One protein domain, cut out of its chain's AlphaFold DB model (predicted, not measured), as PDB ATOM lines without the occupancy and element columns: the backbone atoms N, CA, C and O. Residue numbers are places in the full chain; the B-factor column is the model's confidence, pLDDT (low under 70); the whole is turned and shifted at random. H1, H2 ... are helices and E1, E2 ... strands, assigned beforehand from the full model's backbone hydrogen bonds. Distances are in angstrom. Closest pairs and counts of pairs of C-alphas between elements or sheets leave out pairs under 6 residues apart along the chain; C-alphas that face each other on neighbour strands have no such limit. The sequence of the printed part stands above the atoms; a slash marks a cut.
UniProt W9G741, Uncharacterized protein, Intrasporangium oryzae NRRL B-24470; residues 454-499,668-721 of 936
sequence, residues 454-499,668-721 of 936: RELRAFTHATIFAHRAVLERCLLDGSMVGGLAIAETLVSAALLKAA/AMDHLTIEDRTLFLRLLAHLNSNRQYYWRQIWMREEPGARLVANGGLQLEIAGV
ATOM      1  N   ARG A 454     -30.712 -23.256 -19.706       79.19
ATOM      2  CA  ARG A 454     -29.503 -22.698 -19.092       79.19
ATOM      3  C   ARG A 454     -28.881 -23.711 -18.131       79.19
ATOM      4  O   ARG A 454     -29.555 -24.529 -17.516       79.19
ATOM      5  N   GLU A 455     -27.568 -23.634 -17.950       80.12
ATOM      6  CA  GLU A 455     -26.876 -24.464 -16.965       80.12
ATOM      7  C   GLU A 455     -27.002 -23.871 -15.553       80.12
ATOM      8  O   GLU A 455     -26.469 -22.795 -15.269       80.12
ATOM      9  N   LEU A 456     -27.622 -24.605 -14.626       81.06
ATOM     10  CA  LEU A 456     -27.595 -24.280 -13.195       81.06
ATOM     11  C   LEU A 456     -26.206 -24.567 -12.597       81.06
ATOM     12  O   LEU A 456     -25.990 -25.582 -11.930       81.06
ATOM     13  N   ARG A 457     -25.241 -23.675 -12.822       84.31
ATOM     14  CA  ARG A 457     -23.868 -23.813 -12.306       84.31
ATOM     15  C   ARG A 457     -23.815 -23.655 -10.780       84.31
ATOM     16  O   ARG A 457     -24.656 -22.989 -10.178       84.31
ATOM     17  N   ALA A 458     -22.840 -24.289 -10.131       88.19
ATOM     18  CA  ALA A 458     -22.596 -24.072  -8.704       88.19
ATOM     19  C   ALA A 458     -21.993 -22.675  -8.473       88.19
ATOM     20  O   ALA A 458     -21.167 -22.213  -9.263       88.19
ATOM     21  N   PHE A 459     -22.380 -22.018  -7.381       90.31
ATOM     22  CA  PHE A 459     -21.778 -20.755  -6.971       90.31
ATOM     23  C   PHE A 459     -20.345 -20.987  -6.486       90.31
ATOM     24  O   PHE A 459     -20.092 -21.809  -5.606       90.31
ATOM     25  N   THR A 460     -19.426 -20.217  -7.058       89.56
ATOM     26  CA  THR A 460     -18.015 -20.054  -6.681       89.56
ATOM     27  C   THR A 460     -17.752 -18.601  -6.272       89.56
ATOM     28  O   THR A 460     -18.529 -17.710  -6.626       89.56
ATOM     29  N   HIS A 461     -16.634 -18.319  -5.589       85.12
ATOM     30  CA  HIS A 461     -16.246 -16.947  -5.216       85.12
ATOM     31  C   HIS A 461     -16.236 -15.983  -6.423       85.12
ATOM     32  O   HIS A 461     -16.727 -14.863  -6.306       85.12
ATOM     33  N   ALA A 462     -15.799 -16.443  -7.602       85.38
ATOM     34  CA  ALA A 462     -15.831 -15.659  -8.838       85.38
ATOM     35  C   ALA A 462     -17.262 -15.316  -9.299       85.38
ATOM     36  O   ALA A 462     -17.547 -14.160  -9.606       85.38
ATOM     37  N   THR A 463     -18.190 -16.282  -9.299       88.69
ATOM     38  CA  THR A 463     -19.600 -16.018  -9.666       88.69
ATOM     39  C   THR A 463     -20.325 -15.138  -8.644       88.69
ATOM     40  O   THR A 463     -21.173 -14.334  -9.019       88.69
ATOM     41  N   ILE A 464     -19.977 -15.264  -7.356       90.19
ATOM     42  CA  ILE A 464     -20.542 -14.441  -6.279       90.19
ATOM     43  C   ILE A 464     -20.105 -12.985  -6.455       90.19
ATOM     44  O   ILE A 464     -20.939 -12.090  -6.362       90.19
ATOM     45  N   PHE A 465     -18.827 -12.754  -6.770       89.38
ATOM     46  CA  PHE A 465     -18.314 -11.426  -7.092       89.38
ATOM     47  C   PHE A 465     -18.998 -10.836  -8.337       89.38
ATOM     48  O   PHE A 465     -19.546  -9.736  -8.267       89.38
ATOM     49  N   ALA A 466     -19.066 -11.595  -9.439       87.56
ATOM     50  CA  ALA A 466     -19.672 -11.148 -10.698       87.56
ATOM     51  C   ALA A 466     -21.155 -10.740 -10.571       87.56
ATOM     52  O   ALA A 466     -21.598  -9.813 -11.245       87.56
ATOM     53  N   HIS A 467     -21.921 -11.398  -9.694       89.31
ATOM     54  CA  HIS A 467     -23.351 -11.131  -9.499       89.31
ATOM     55  C   HIS A 467     -23.691 -10.470  -8.151       89.31
ATOM     56  O   HIS A 467     -24.867 -10.410  -7.778       89.31
ATOM     57  N   ARG A 468     -22.698  -9.929  -7.428       89.31
ATOM     58  CA  ARG A 468     -22.858  -9.376  -6.068       89.31
ATOM     59  C   ARG A 468     -24.036  -8.413  -5.939       89.31
ATOM     60  O   ARG A 468     -24.865  -8.593  -5.057       89.31
ATOM     61  N   ALA A 469     -24.153  -7.439  -6.844       86.88
ATOM     62  CA  ALA A 469     -25.199  -6.412  -6.796       86.88
ATOM     63  C   ALA A 469     -26.635  -6.967  -6.942       86.88
ATOM     64  O   ALA A 469     -27.596  -6.317  -6.524       86.88
ATOM     65  N   VAL A 470     -26.792  -8.158  -7.533       87.06
ATOM     66  CA  VAL A 470     -28.072  -8.881  -7.591       87.06
ATOM     67  C   VAL A 470     -28.268  -9.702  -6.320       87.06
ATOM     68  O   VAL A 470     -29.319  -9.590  -5.692       87.06
ATOM     69  N   LEU A 471     -27.252 -10.473  -5.914       89.12
ATOM     70  CA  LEU A 471     -27.298 -11.337  -4.731       89.12
ATOM     71  C   LEU A 471     -27.573 -10.546  -3.443       89.12
ATOM     72  O   LEU A 471     -28.432 -10.943  -2.667       89.12
ATOM     73  N   GLU A 472     -26.929  -9.394  -3.255       88.00
ATOM     74  CA  GLU A 472     -27.092  -8.519  -2.081       88.00
ATOM     75  C   GLU A 472     -28.538  -8.027  -1.892       88.00
ATOM     76  O   GLU A 472     -29.000  -7.862  -0.769       88.00
ATOM     77  N   ARG A 473     -29.285  -7.843  -2.991       84.62
ATOM     78  CA  ARG A 473     -30.688  -7.386  -2.972       84.62
ATOM     79  C   ARG A 473     -31.709  -8.511  -2.823       84.62
ATOM     80  O   ARG A 473     -32.883  -8.225  -2.607       84.62
ATOM     81  N   CYS A 474     -31.293  -9.755  -3.031       85.44
ATOM     82  CA  CYS A 474     -32.173 -10.919  -3.127       85.44
ATOM     83  C   CYS A 474     -31.799 -12.016  -2.119       85.44
ATOM     84  O   CYS A 474     -32.314 -13.123  -2.209       85.44
ATOM     85  N   LEU A 475     -30.880 -11.748  -1.188       87.88
ATOM     86  CA  LEU A 475     -30.406 -12.724  -0.214       87.88
ATOM     87  C   LEU A 475     -31.543 -13.115   0.745       87.88
ATOM     88  O   LEU A 475     -32.099 -12.257   1.423       87.88
ATOM     89  N   LEU A 476     -31.876 -14.408   0.803       86.50
ATOM     90  CA  LEU A 476     -32.955 -14.927   1.658       86.50
ATOM     91  C   LEU A 476     -32.640 -14.773   3.156       86.50
ATOM     92  O   LEU A 476     -33.550 -14.621   3.962       86.50
ATOM     93  N   ASP A 477     -31.354 -14.805   3.520       86.25
ATOM     94  CA  ASP A 477     -30.863 -14.561   4.876       86.25
ATOM     95  C   ASP A 477     -29.916 -13.351   4.889       86.25
ATOM     96  O   ASP A 477     -28.741 -13.443   4.519       86.25
ATOM     97  N   GLY A 478     -30.432 -12.208   5.347       86.50
ATOM     98  CA  GLY A 478     -29.684 -10.953   5.439       86.50
ATOM     99  C   GLY A 478     -28.481 -10.982   6.393       86.50
ATOM    100  O   GLY A 478     -27.624 -10.106   6.299       86.50
ATOM    101  N   SER A 479     -28.353 -11.984   7.273       87.38
ATOM    102  CA  SER A 479     -27.181 -12.108   8.153       87.38
ATOM    103  C   SER A 479     -25.895 -12.446   7.387       87.38
ATOM    104  O   SER A 479     -24.797 -12.121   7.840       87.38
ATOM    105  N   MET A 480     -26.010 -13.050   6.197       89.19
ATOM    106  CA  MET A 480     -24.859 -13.528   5.420       89.19
ATOM    107  C   MET A 480     -24.270 -12.480   4.455       89.19
ATOM    108  O   MET A 480     -23.313 -12.790   3.741       89.19
ATOM    109  N   VAL A 481     -24.788 -11.241   4.437       89.25
ATOM    110  CA  VAL A 481     -24.349 -10.165   3.517       89.25
ATOM    111  C   VAL A 481     -22.842  -9.895   3.605       89.25
ATOM    112  O   VAL A 481     -22.199  -9.698   2.574       89.25
ATOM    113  N   GLY A 482     -22.240  -9.976   4.799       86.94
ATOM    114  CA  GLY A 482     -20.790  -9.809   4.981       86.94
ATOM    115  C   GLY A 482     -19.938 -10.773   4.139       86.94
ATOM    116  O   GLY A 482     -18.849 -10.416   3.691       86.94
ATOM    117  N   GLY A 483     -20.460 -11.962   3.816       88.62
ATOM    118  CA  GLY A 483     -19.759 -12.960   3.006       88.62
ATOM    119  C   GLY A 483     -19.578 -12.551   1.545       88.62
ATOM    120  O   GLY A 483     -18.668 -13.045   0.878       88.62
ATOM    121  N   LEU A 484     -20.395 -11.616   1.049       90.75
ATOM    122  CA  LEU A 484     -20.265 -11.065  -0.301       90.75
ATOM    123  C   LEU A 484     -19.013 -10.185  -0.436       90.75
ATOM    124  O   LEU A 484     -18.380 -10.191  -1.489       90.75
ATOM    125  N   ALA A 485     -18.618  -9.480   0.632       88.50
ATOM    126  CA  ALA A 485     -17.364  -8.725   0.668       88.50
ATOM    127  C   ALA A 485     -16.143  -9.661   0.730       88.50
ATOM    128  O   ALA A 485     -15.144  -9.437   0.053       88.50
ATOM    129  N   ILE A 486     -16.244 -10.775   1.463       88.81
ATOM    130  CA  ILE A 486     -15.172 -11.783   1.539       88.81
ATOM    131  C   ILE A 486     -14.910 -12.422   0.159       88.81
ATOM    132  O   ILE A 486     -13.760 -12.683  -0.196       88.81
ATOM    133  N   ALA A 487     -15.951 -12.613  -0.662       87.44
ATOM    134  CA  ALA A 487     -15.809 -13.110  -2.033       87.44
ATOM    135  C   ALA A 487     -14.954 -12.185  -2.928       87.44
ATOM    136  O   ALA A 487     -14.146 -12.675  -3.717       87.44
ATOM    137  N   GLU A 488     -15.090 -10.864  -2.780       85.25
ATOM    138  CA  GLU A 488     -14.279  -9.856  -3.481       85.25
ATOM    139  C   GLU A 488     -12.803  -9.924  -3.062       85.25
ATOM    140  O   GLU A 488     -11.916  -9.947  -3.922       85.25
ATOM    141  N   THR A 489     -12.530 -10.053  -1.760       85.06
ATOM    142  CA  THR A 489     -11.171 -10.252  -1.231       85.06
ATOM    143  C   THR A 489     -10.530 -11.524  -1.794       85.06
ATOM    144  O   THR A 489      -9.376 -11.493  -2.224       85.06
ATOM    145  N   LEU A 490     -11.279 -12.631  -1.868       83.94
ATOM    146  CA  LEU A 490     -10.802 -13.906  -2.422       83.94
ATOM    147  C   LEU A 490     -10.477 -13.825  -3.923       83.94
ATOM    148  O   LEU A 490      -9.441 -14.339  -4.349       83.94
ATOM    149  N   VAL A 491     -11.322 -13.168  -4.726       83.06
ATOM    150  CA  VAL A 491     -11.057 -12.944  -6.162       83.06
ATOM    151  C   VAL A 491      -9.837 -12.040  -6.355       83.06
ATOM    152  O   VAL A 491      -8.963 -12.350  -7.165       83.06
ATOM    153  N   SER A 492      -9.728 -10.970  -5.567       78.75
ATOM    154  CA  SER A 492      -8.596 -10.038  -5.616       78.75
ATOM    155  C   SER A 492      -7.273 -10.726  -5.256       78.75
ATOM    156  O   SER A 492      -6.281 -10.582  -5.969       78.75
ATOM    157  N   ALA A 493      -7.267 -11.555  -4.207       75.06
ATOM    158  CA  ALA A 493      -6.106 -12.352  -3.809       75.06
ATOM    159  C   ALA A 493      -5.689 -13.377  -4.882       75.06
ATOM    160  O   ALA A 493      -4.495 -13.595  -5.096       75.06
ATOM    161  N   ALA A 494      -6.651 -13.978  -5.594       71.00
ATOM    162  CA  ALA A 494      -6.368 -14.893  -6.700       71.00
ATOM    163  C   ALA A 494      -5.734 -14.178  -7.910       71.00
ATOM    164  O   ALA A 494      -4.793 -14.704  -8.511       71.00
ATOM    165  N   LEU A 495      -6.204 -12.969  -8.243       68.19
ATOM    166  CA  LEU A 495      -5.648 -12.140  -9.322       68.19
ATOM    167  C   LEU A 495      -4.225 -11.651  -9.018       68.19
ATOM    168  O   LEU A 495      -3.386 -11.614  -9.916       68.19
ATOM    169  N   LEU A 496      -3.932 -11.329  -7.755       67.75
ATOM    170  CA  LEU A 496      -2.636 -10.795  -7.321       67.75
ATOM    171  C   LEU A 496      -1.468 -11.798  -7.373       67.75
ATOM    172  O   LEU A 496      -0.350 -11.395  -7.069       67.75
ATOM    173  N   LYS A 497      -1.701 -13.071  -7.754       57.38
ATOM    174  CA  LYS A 497      -0.689 -14.149  -7.847       57.38
ATOM    175  C   LYS A 497       0.345 -14.062  -6.715       57.38
ATOM    176  O   LYS A 497       1.505 -13.722  -6.951       57.38
ATOM    177  N   ALA A 498      -0.082 -14.404  -5.496       54.53
ATOM    178  CA  ALA A 498       0.822 -14.526  -4.355       54.53
ATOM    179  C   ALA A 498       2.104 -15.271  -4.767       54.53
ATOM    180  O   ALA A 498       2.032 -16.340  -5.390       54.53
ATOM    181  N   ALA A 499       3.259 -14.672  -4.458       55.50
ATOM    182  CA  ALA A 499       4.556 -15.286  -4.709       55.50
ATOM    183  C   ALA A 499       4.571 -16.698  -4.095       55.50
ATOM    184  O   ALA A 499       3.954 -16.894  -3.040       55.50
ATOM    185  N   ALA A 668      -6.054 -18.876  -0.971       70.12
ATOM    186  CA  ALA A 668      -6.597 -17.587  -0.529       70.12
ATOM    187  C   ALA A 668      -7.603 -17.722   0.642       70.12
ATOM    188  O   ALA A 668      -7.766 -16.792   1.424       70.12
ATOM    189  N   MET A 669      -8.234 -18.896   0.798       71.62
ATOM    190  CA  MET A 669      -9.140 -19.231   1.906       71.62
ATOM    191  C   MET A 669      -8.421 -19.509   3.238       71.62
ATOM    192  O   MET A 669      -9.058 -19.460   4.289       71.62
ATOM    193  N   ASP A 670      -7.125 -19.826   3.213       74.62
ATOM    194  CA  ASP A 670      -6.329 -20.124   4.413       74.62
ATOM    195  C   ASP A 670      -5.748 -18.861   5.065       74.62
ATOM    196  O   ASP A 670      -5.360 -18.897   6.228       74.62
ATOM    197  N   HIS A 671      -5.763 -17.731   4.350       75.44
ATOM    198  CA  HIS A 671      -5.388 -16.412   4.870       75.44
ATOM    199  C   HIS A 671      -6.557 -15.636   5.510       75.44
ATOM    200  O   HIS A 671      -6.344 -14.549   6.046       75.44
ATOM    201  N   LEU A 672      -7.787 -16.159   5.448       81.75
ATOM    202  CA  LEU A 672      -8.961 -15.561   6.095       81.75
ATOM    203  C   LEU A 672      -8.996 -15.869   7.597       81.75
ATOM    204  O   LEU A 672      -8.533 -16.924   8.037       81.75
ATOM    205  N   THR A 673      -9.628 -14.991   8.382       88.31
ATOM    206  CA  THR A 673      -9.930 -15.298   9.788       88.31
ATOM    207  C   THR A 673     -10.896 -16.487   9.886       88.31
ATOM    208  O   THR A 673     -11.628 -16.801   8.944       88.31
ATOM    209  N   ILE A 674     -10.925 -17.167  11.038       88.19
ATOM    210  CA  ILE A 674     -11.829 -18.311  11.261       88.19
ATOM    211  C   ILE A 674     -13.298 -17.877  11.129       88.19
ATOM    212  O   ILE A 674     -14.114 -18.618  10.572       88.19
ATOM    213  N   GLU A 675     -13.627 -16.673  11.598       88.56
ATOM    214  CA  GLU A 675     -14.967 -16.091  11.520       88.56
ATOM    215  C   GLU A 675     -15.350 -15.793  10.064       88.56
ATOM    216  O   GLU A 675     -16.361 -16.314   9.589       88.56
ATOM    217  N   ASP A 676     -14.494 -15.080   9.323       90.56
ATOM    218  CA  ASP A 676     -14.693 -14.766   7.900       90.56
ATOM    219  C   ASP A 676     -14.839 -16.034   7.052       90.56
ATOM    220  O   ASP A 676     -15.777 -16.175   6.263       90.56
ATOM    221  N   ARG A 677     -13.942 -17.008   7.245       89.12
ATOM    222  CA  ARG A 677     -13.977 -18.297   6.543       89.12
ATOM    223  C   ARG A 677     -15.270 -19.053   6.836       89.12
ATOM    224  O   ARG A 677     -15.865 -19.619   5.919       89.12
ATOM    225  N   THR A 678     -15.729 -19.053   8.087       91.44
ATOM    226  CA  THR A 678     -16.985 -19.709   8.484       91.44
ATOM    227  C   THR A 678     -18.197 -19.006   7.874       91.44
ATOM    228  O   THR A 678     -19.096 -19.673   7.361       91.44
ATOM    229  N   LEU A 679     -18.216 -17.672   7.884       91.94
ATOM    230  CA  LEU A 679     -19.289 -16.860   7.311       91.94
ATOM    231  C   LEU A 679     -19.365 -17.056   5.788       91.94
ATOM    232  O   LEU A 679     -20.436 -17.357   5.261       91.94
ATOM    233  N   PHE A 680     -18.228 -17.002   5.088       92.56
ATOM    234  CA  PHE A 680     -18.160 -17.263   3.651       92.56
ATOM    235  C   PHE A 680     -18.584 -18.696   3.288       92.56
ATOM    236  O   PHE A 680     -19.341 -18.882   2.337       92.56
ATOM    237  N   LEU A 681     -18.174 -19.714   4.056       91.19
ATOM    238  CA  LEU A 681     -18.612 -21.099   3.830       91.19
ATOM    239  C   LEU A 681     -20.121 -21.286   4.062       91.19
ATOM    240  O   LEU A 681     -20.763 -21.999   3.289       91.19
ATOM    241  N   ARG A 682     -20.707 -20.620   5.069       92.94
ATOM    242  CA  ARG A 682     -22.168 -20.602   5.284       92.94
ATOM    243  C   ARG A 682     -22.899 -19.957   4.109       92.94
ATOM    244  O   ARG A 682     -23.839 -20.560   3.597       92.94
ATOM    245  N   LEU A 683     -22.428 -18.800   3.635       94.12
ATOM    246  CA  LEU A 683     -22.971 -18.141   2.445       94.12
ATOM    247  C   LEU A 683     -22.883 -19.057   1.215       94.12
ATOM    248  O   LEU A 683     -23.874 -19.250   0.517       94.12
ATOM    249  N   LEU A 684     -21.719 -19.662   0.965       94.00
ATOM    250  CA  LEU A 684     -21.492 -20.551  -0.173       94.00
ATOM    251  C   LEU A 684     -22.427 -21.771  -0.143       94.00
ATOM    252  O   LEU A 684     -22.979 -22.145  -1.179       94.00
ATOM    253  N   ALA A 685     -22.640 -22.366   1.034       93.75
ATOM    254  CA  ALA A 685     -23.597 -23.450   1.225       93.75
ATOM    255  C   ALA A 685     -25.044 -22.974   1.005       93.75
ATOM    256  O   ALA A 685     -25.797 -23.617   0.281       93.75
ATOM    257  N   HIS A 686     -25.425 -21.819   1.558       93.62
ATOM    258  CA  HIS A 686     -26.768 -21.252   1.419       93.62
ATOM    259  C   HIS A 686     -27.127 -20.916  -0.043       93.62
ATOM    260  O   HIS A 686     -28.219 -21.263  -0.504       93.62
ATOM    261  N   LEU A 687     -26.206 -20.291  -0.788       93.06
ATOM    262  CA  LEU A 687     -26.381 -19.969  -2.209       93.06
ATOM    263  C   LEU A 687     -26.507 -21.233  -3.073       93.06
ATOM    264  O   LEU A 687     -27.346 -21.285  -3.970       93.06
ATOM    265  N   ASN A 688     -25.707 -22.268  -2.794       93.12
ATOM    266  CA  ASN A 688     -25.755 -23.528  -3.541       93.12
ATOM    267  C   ASN A 688     -26.980 -24.394  -3.199       93.12
ATOM    268  O   ASN A 688     -27.535 -25.028  -4.098       93.12
ATOM    269  N   SER A 689     -27.455 -24.381  -1.951       92.94
ATOM    270  CA  SER A 689     -28.703 -25.056  -1.559       92.94
ATOM    271  C   SER A 689     -29.927 -24.430  -2.234       92.94
ATOM    272  O   SER A 689     -30.795 -25.147  -2.721       92.94
ATOM    273  N   ASN A 690     -29.967 -23.099  -2.350       90.12
ATOM    274  CA  ASN A 690     -31.072 -22.355  -2.971       90.12
ATOM    275  C   ASN A 690     -30.762 -21.929  -4.423       90.12
ATOM    276  O   ASN A 690     -31.245 -20.907  -4.913       90.12
ATOM    277  N   ARG A 691     -29.933 -22.713  -5.127       88.25
ATOM    278  CA  ARG A 691     -29.342 -22.367  -6.433       88.25
ATOM    279  C   ARG A 691     -30.359 -21.934  -7.497       88.25
ATOM    280  O   ARG A 691     -30.086 -20.985  -8.225       88.25
ATOM    281  N   GLN A 692     -31.518 -22.594  -7.582       83.25
ATOM    282  CA  GLN A 692     -32.577 -22.255  -8.549       83.25
ATOM    283  C   GLN A 692     -33.142 -20.844  -8.327       83.25
ATOM    284  O   GLN A 692     -33.288 -20.081  -9.279       83.25
ATOM    285  N   TYR A 693     -33.403 -20.476  -7.070       85.44
ATOM    286  CA  TYR A 693     -33.908 -19.151  -6.712       85.44
ATOM    287  C   TYR A 693     -32.904 -18.053  -7.098       85.44
ATOM    288  O   TYR A 693     -33.271 -17.083  -7.764       85.44
ATOM    289  N   TYR A 694     -31.624 -18.229  -6.755       87.19
ATOM    290  CA  TYR A 694     -30.599 -17.224  -7.047       87.19
ATOM    291  C   TYR A 694     -30.295 -17.086  -8.544       87.19
ATOM    292  O   TYR A 694     -30.223 -15.958  -9.034       87.19
ATOM    293  N   TRP A 695     -30.184 -18.186  -9.300       86.75
ATOM    294  CA  TRP A 695     -29.985 -18.095 -10.753       86.75
ATOM    295  C   TRP A 695     -31.170 -17.471 -11.478       86.75
ATOM    296  O   TRP A 695     -30.950 -16.663 -12.376       86.75
ATOM    297  N   ARG A 696     -32.409 -17.734 -11.044       85.62
ATOM    298  CA  ARG A 696     -33.585 -17.031 -11.569       85.62
ATOM    299  C   ARG A 696     -33.476 -15.515 -11.394       85.62
ATOM    300  O   ARG A 696     -33.701 -14.785 -12.353       85.62
ATOM    301  N   GLN A 697     -33.098 -15.034 -10.206       84.44
ATOM    302  CA  GLN A 697     -32.919 -13.593  -9.961       84.44
ATOM    303  C   GLN A 697     -31.787 -12.985 -10.804       84.44
ATOM    304  O   GLN A 697     -31.870 -11.818 -11.185       84.44
ATOM    305  N   ILE A 698     -30.747 -13.767 -11.114       85.94
ATOM    306  CA  ILE A 698     -29.648 -13.363 -12.001       85.94
ATOM    307  C   ILE A 698     -30.124 -13.290 -13.459       85.94
ATOM    308  O   ILE A 698     -29.949 -12.250 -14.086       85.94
ATOM    309  N   TRP A 699     -30.767 -14.334 -13.993       84.62
ATOM    310  CA  TRP A 699     -31.228 -14.372 -15.389       84.62
ATOM    311  C   TRP A 699     -32.319 -13.332 -15.675       84.62
ATOM    312  O   TRP A 699     -32.218 -12.606 -16.659       84.62
ATOM    313  N   MET A 700     -33.293 -13.152 -14.774       81.75
ATOM    314  CA  MET A 700     -34.321 -12.098 -14.887       81.75
ATOM    315  C   MET A 700     -33.742 -10.670 -14.887       81.75
ATOM    316  O   MET A 700     -34.442  -9.722 -15.238       81.75
ATOM    317  N   ARG A 701     -32.480 -10.491 -14.471       82.00
ATOM    318  CA  ARG A 701     -31.761  -9.206 -14.440       82.00
ATOM    319  C   ARG A 701     -30.537  -9.180 -15.362       82.00
ATOM    320  O   ARG A 701     -29.734  -8.253 -15.272       82.00
ATOM    321  N   GLU A 702     -30.388 -10.176 -16.233       81.12
ATOM    322  CA  GLU A 702     -29.331 -10.233 -17.243       81.12
ATOM    323  C   GLU A 702     -29.521  -9.093 -18.254       81.12
ATOM    324  O   GLU A 702     -30.610  -8.918 -18.807       81.12
ATOM    325  N   GLU A 703     -28.466  -8.315 -18.500       82.75
ATOM    326  CA  GLU A 703     -28.508  -7.213 -19.462       82.75
ATOM    327  C   GLU A 703     -28.742  -7.743 -20.893       82.75
ATOM    328  O   GLU A 703     -28.070  -8.699 -21.296       82.75
ATOM    329  N   PRO A 704     -29.623  -7.121 -21.705       83.31
ATOM    330  CA  PRO A 704     -29.873  -7.559 -23.082       83.31
ATOM    331  C   PRO A 704     -28.604  -7.665 -23.944       83.31
ATOM    332  O   PRO A 704     -28.489  -8.592 -24.744       83.31
ATOM    333  N   GLY A 705     -27.626  -6.769 -23.758       78.81
ATOM    334  CA  GLY A 705     -26.340  -6.820 -24.462       78.81
ATOM    335  C   GLY A 705     -25.476  -8.023 -24.064       78.81
ATOM    336  O   GLY A 705     -24.931  -8.704 -24.929       78.81
ATOM    337  N   ALA A 706     -25.411  -8.350 -22.769       79.06
ATOM    338  CA  ALA A 706     -24.715  -9.545 -22.291       79.06
ATOM    339  C   ALA A 706     -25.379 -10.830 -22.817       79.06
ATOM    340  O   ALA A 706     -24.686 -11.750 -23.254       79.06
ATOM    341  N   ARG A 707     -26.719 -10.858 -22.861       82.50
ATOM    342  CA  ARG A 707     -27.489 -11.972 -23.430       82.50
ATOM    343  C   ARG A 707     -27.245 -12.146 -24.930       82.50
ATOM    344  O   ARG A 707     -27.109 -13.281 -25.378       82.50
ATOM    345  N   LEU A 708     -27.138 -11.042 -25.678       78.06
ATOM    346  CA  LEU A 708     -26.805 -11.050 -27.107       78.06
ATOM    347  C   LEU A 708     -25.461 -11.748 -27.361       78.06
ATOM    348  O   LEU A 708     -25.362 -12.590 -28.246       78.06
ATOM    349  N   VAL A 709     -24.445 -11.443 -26.546       75.88
ATOM    350  CA  VAL A 709     -23.120 -12.079 -26.633       75.88
ATOM    351  C   VAL A 709     -23.171 -13.547 -26.196       75.88
ATOM    352  O   VAL A 709     -22.589 -14.399 -26.860       75.88
ATOM    353  N   ALA A 710     -23.881 -13.865 -25.109       72.12
ATOM    354  CA  ALA A 710     -23.967 -15.226 -24.570       72.12
ATOM    355  C   ALA A 710     -24.721 -16.213 -25.481       72.12
ATOM    356  O   ALA A 710     -24.446 -17.410 -25.439       72.12
ATOM    357  N   ASN A 711     -25.665 -15.715 -26.286       73.38
ATOM    358  CA  ASN A 711     -26.506 -16.499 -27.195       73.38
ATOM    359  C   ASN A 711     -26.185 -16.230 -28.683       73.38
ATOM    360  O   ASN A 711     -26.927 -16.668 -29.563       73.38
ATOM    361  N   GLY A 712     -25.121 -15.478 -28.978       63.66
ATOM    362  CA  GLY A 712     -24.757 -15.085 -30.339       63.66
ATOM    363  C   GLY A 712     -24.347 -16.282 -31.201       63.66
ATOM    364  O   GLY A 712     -23.614 -17.157 -30.748       63.66
ATOM    365  N   GLY A 713     -24.816 -16.319 -32.451       63.91
ATOM    366  CA  GLY A 713     -24.556 -17.424 -33.385       63.91
ATOM    367  C   GLY A 713     -25.467 -18.648 -33.219       63.91
ATOM    368  O   GLY A 713     -25.263 -19.650 -33.901       63.91
ATOM    369  N   LEU A 714     -26.475 -18.586 -32.342       67.19
ATOM    370  CA  LEU A 714     -27.611 -19.508 -32.374       67.19
ATOM    371  C   LEU A 714     -28.528 -19.156 -33.560       67.19
ATOM    372  O   LEU A 714     -28.813 -17.979 -33.781       67.19
ATOM    373  N   GLN A 715     -29.022 -20.168 -34.280       65.88
ATOM    374  CA  GLN A 715     -29.960 -20.002 -35.398       65.88
ATOM    375  C   GLN A 715     -31.243 -20.792 -35.163       65.88
ATOM    376  O   GLN A 715     -31.208 -22.017 -35.056       65.88
ATOM    377  N   LEU A 716     -32.368 -20.088 -35.116       63.72
ATOM    378  CA  LEU A 716     -33.703 -20.665 -35.058       63.72
ATOM    379  C   LEU A 716     -34.275 -20.678 -36.466       63.72
ATOM    380  O   LEU A 716     -34.609 -19.626 -36.998       63.72
ATOM    381  N   GLU A 717     -34.449 -21.848 -37.064       60.66
ATOM    382  CA  GLU A 717     -35.418 -21.937 -38.155       60.66
ATOM    383  C   GLU A 717     -36.836 -21.852 -37.582       60.66
ATOM    384  O   GLU A 717     -37.055 -22.295 -36.458       60.66
ATOM    385  N   ILE A 718     -37.750 -21.192 -38.288       56.78
ATOM    386  CA  ILE A 718     -39.199 -21.087 -38.046       56.78
ATOM    387  C   ILE A 718     -39.832 -20.960 -39.449       56.78
ATOM    388  O   ILE A 718     -39.184 -20.455 -40.354       56.78
ATOM    389  N   ALA A 719     -41.037 -21.480 -39.706       50.62
ATOM    390  CA  ALA A 719     -41.633 -21.517 -41.061       50.62
ATOM    391  C   ALA A 719     -40.828 -22.311 -42.131       50.62
ATOM    392  O   ALA A 719     -41.061 -22.160 -43.329       50.62
ATOM    393  N   GLY A 720     -39.851 -23.139 -41.727       48.72
ATOM    394  CA  GLY A 720     -38.860 -23.745 -42.634       48.72
ATOM    395  C   GLY A 720     -37.785 -22.759 -43.127       48.72
ATOM    396  O   GLY A 720     -37.005 -23.075 -44.029       48.72
ATOM    397  N   VAL A 721     -37.740 -21.561 -42.541       56.50
ATOM    398  CA  VAL A 721     -36.818 -20.457 -42.829       56.50
ATOM    399  C   VAL A 721     -35.853 -20.296 -41.659       56.50
ATOM    400  O   VAL A 721     -36.283 -20.230 -40.518       56.50
TER     401      VAL A 721
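AT A GLANCE: This is residues 454 to 499 and 668 to 721 of the 936 residues of an uncharacterized protein of Intrasporangium oryzae NRRL B-24470 (UniProt W9G741). Five helices, H1 to H5, make a loose body with H1 near its middle, those that touch set across each other, and beyond H5 the chain goes on to H6 and a tail: residues 708 to 721, of which 708 to 710 belong to H6 and 715 to 718 to the short strand E1, stick out. In the body H3 packs crosswise on H1 and, with its first residues, on H4, while H5 packs steeply across H2. The printed part has 100 residues with six named helices followed by one named strand, in the order H1, H2, H3, H4, H5, H6, E1, and its class is mostly helix. It is loose, with a radius of gyration of the C-alphas of 16.9 A, and its flat outline spans 60 by 36 by 18 A.

IN THESE COORDINATES: After residues 454 to 460, H1 begins at His 461, C-alpha (-16.246, -16.947, -5.216), and ends at Ala 466. H2 is residues 468 to 474. H3, residues 482 to 495, is 21.0 A long from first to last C-alpha. Beyond the cut, H4, residues 674 to 689, begins at C-alpha (-11.829, -18.311, 11.261) and is 22.2 A long. H5 is residues 691 to 699, 12.2 A long, and H6 is residues 704 to 710. E1, residues 715 to 718, ends at C-alpha (-39.199, -21.087, -38.046) and pairs with no named strand.

HOW THE PARTS SIT: H1 touches H3 about perpendicular, at 80 degrees, the closest C-alphas being those of His 461 and Ala 487, 5.0 A apart. H1 and H4 are near each other. H3 touches H4 with residues 482 to 487 alone, also about perpendicular at 80 degrees; the closest C-alphas, of Gly 483 and Phe 680, are 4.6 A apart. H2 is close to H3 but not clearly touching, with the C-alphas of Arg 468 and Leu 484 closest at 6.5 A. H2 touches H5 at a steep tilt of 65 degrees, opposite ways, with the C-alphas of Val 470 and Ile 698 closest at 6.5 A. H6 touches no helix and is apart from E1. Every O i to N i+4 pair is within hydrogen-bond range in H1, H4, H5 and H6, against 2 of 3 in H2 and 9 of 10 in H3.

THE WHOLE: The C-alphas farthest apart, of Ile 674 and Gly 720, are 60.5 A from each other. Without residues 708 to 721, which stand free, the body spans 39 by 28 by 20 A. Residues 500 to 667 are cut out, and C-alphas 499 and 668 are 12.1 A apart across the cut. Of the links that are printed whole, H2 to H3 is short and the others are tight. The mean pLDDT of the printed part is 81.7, with residues 495 to 499 and 712 to 721 under 70.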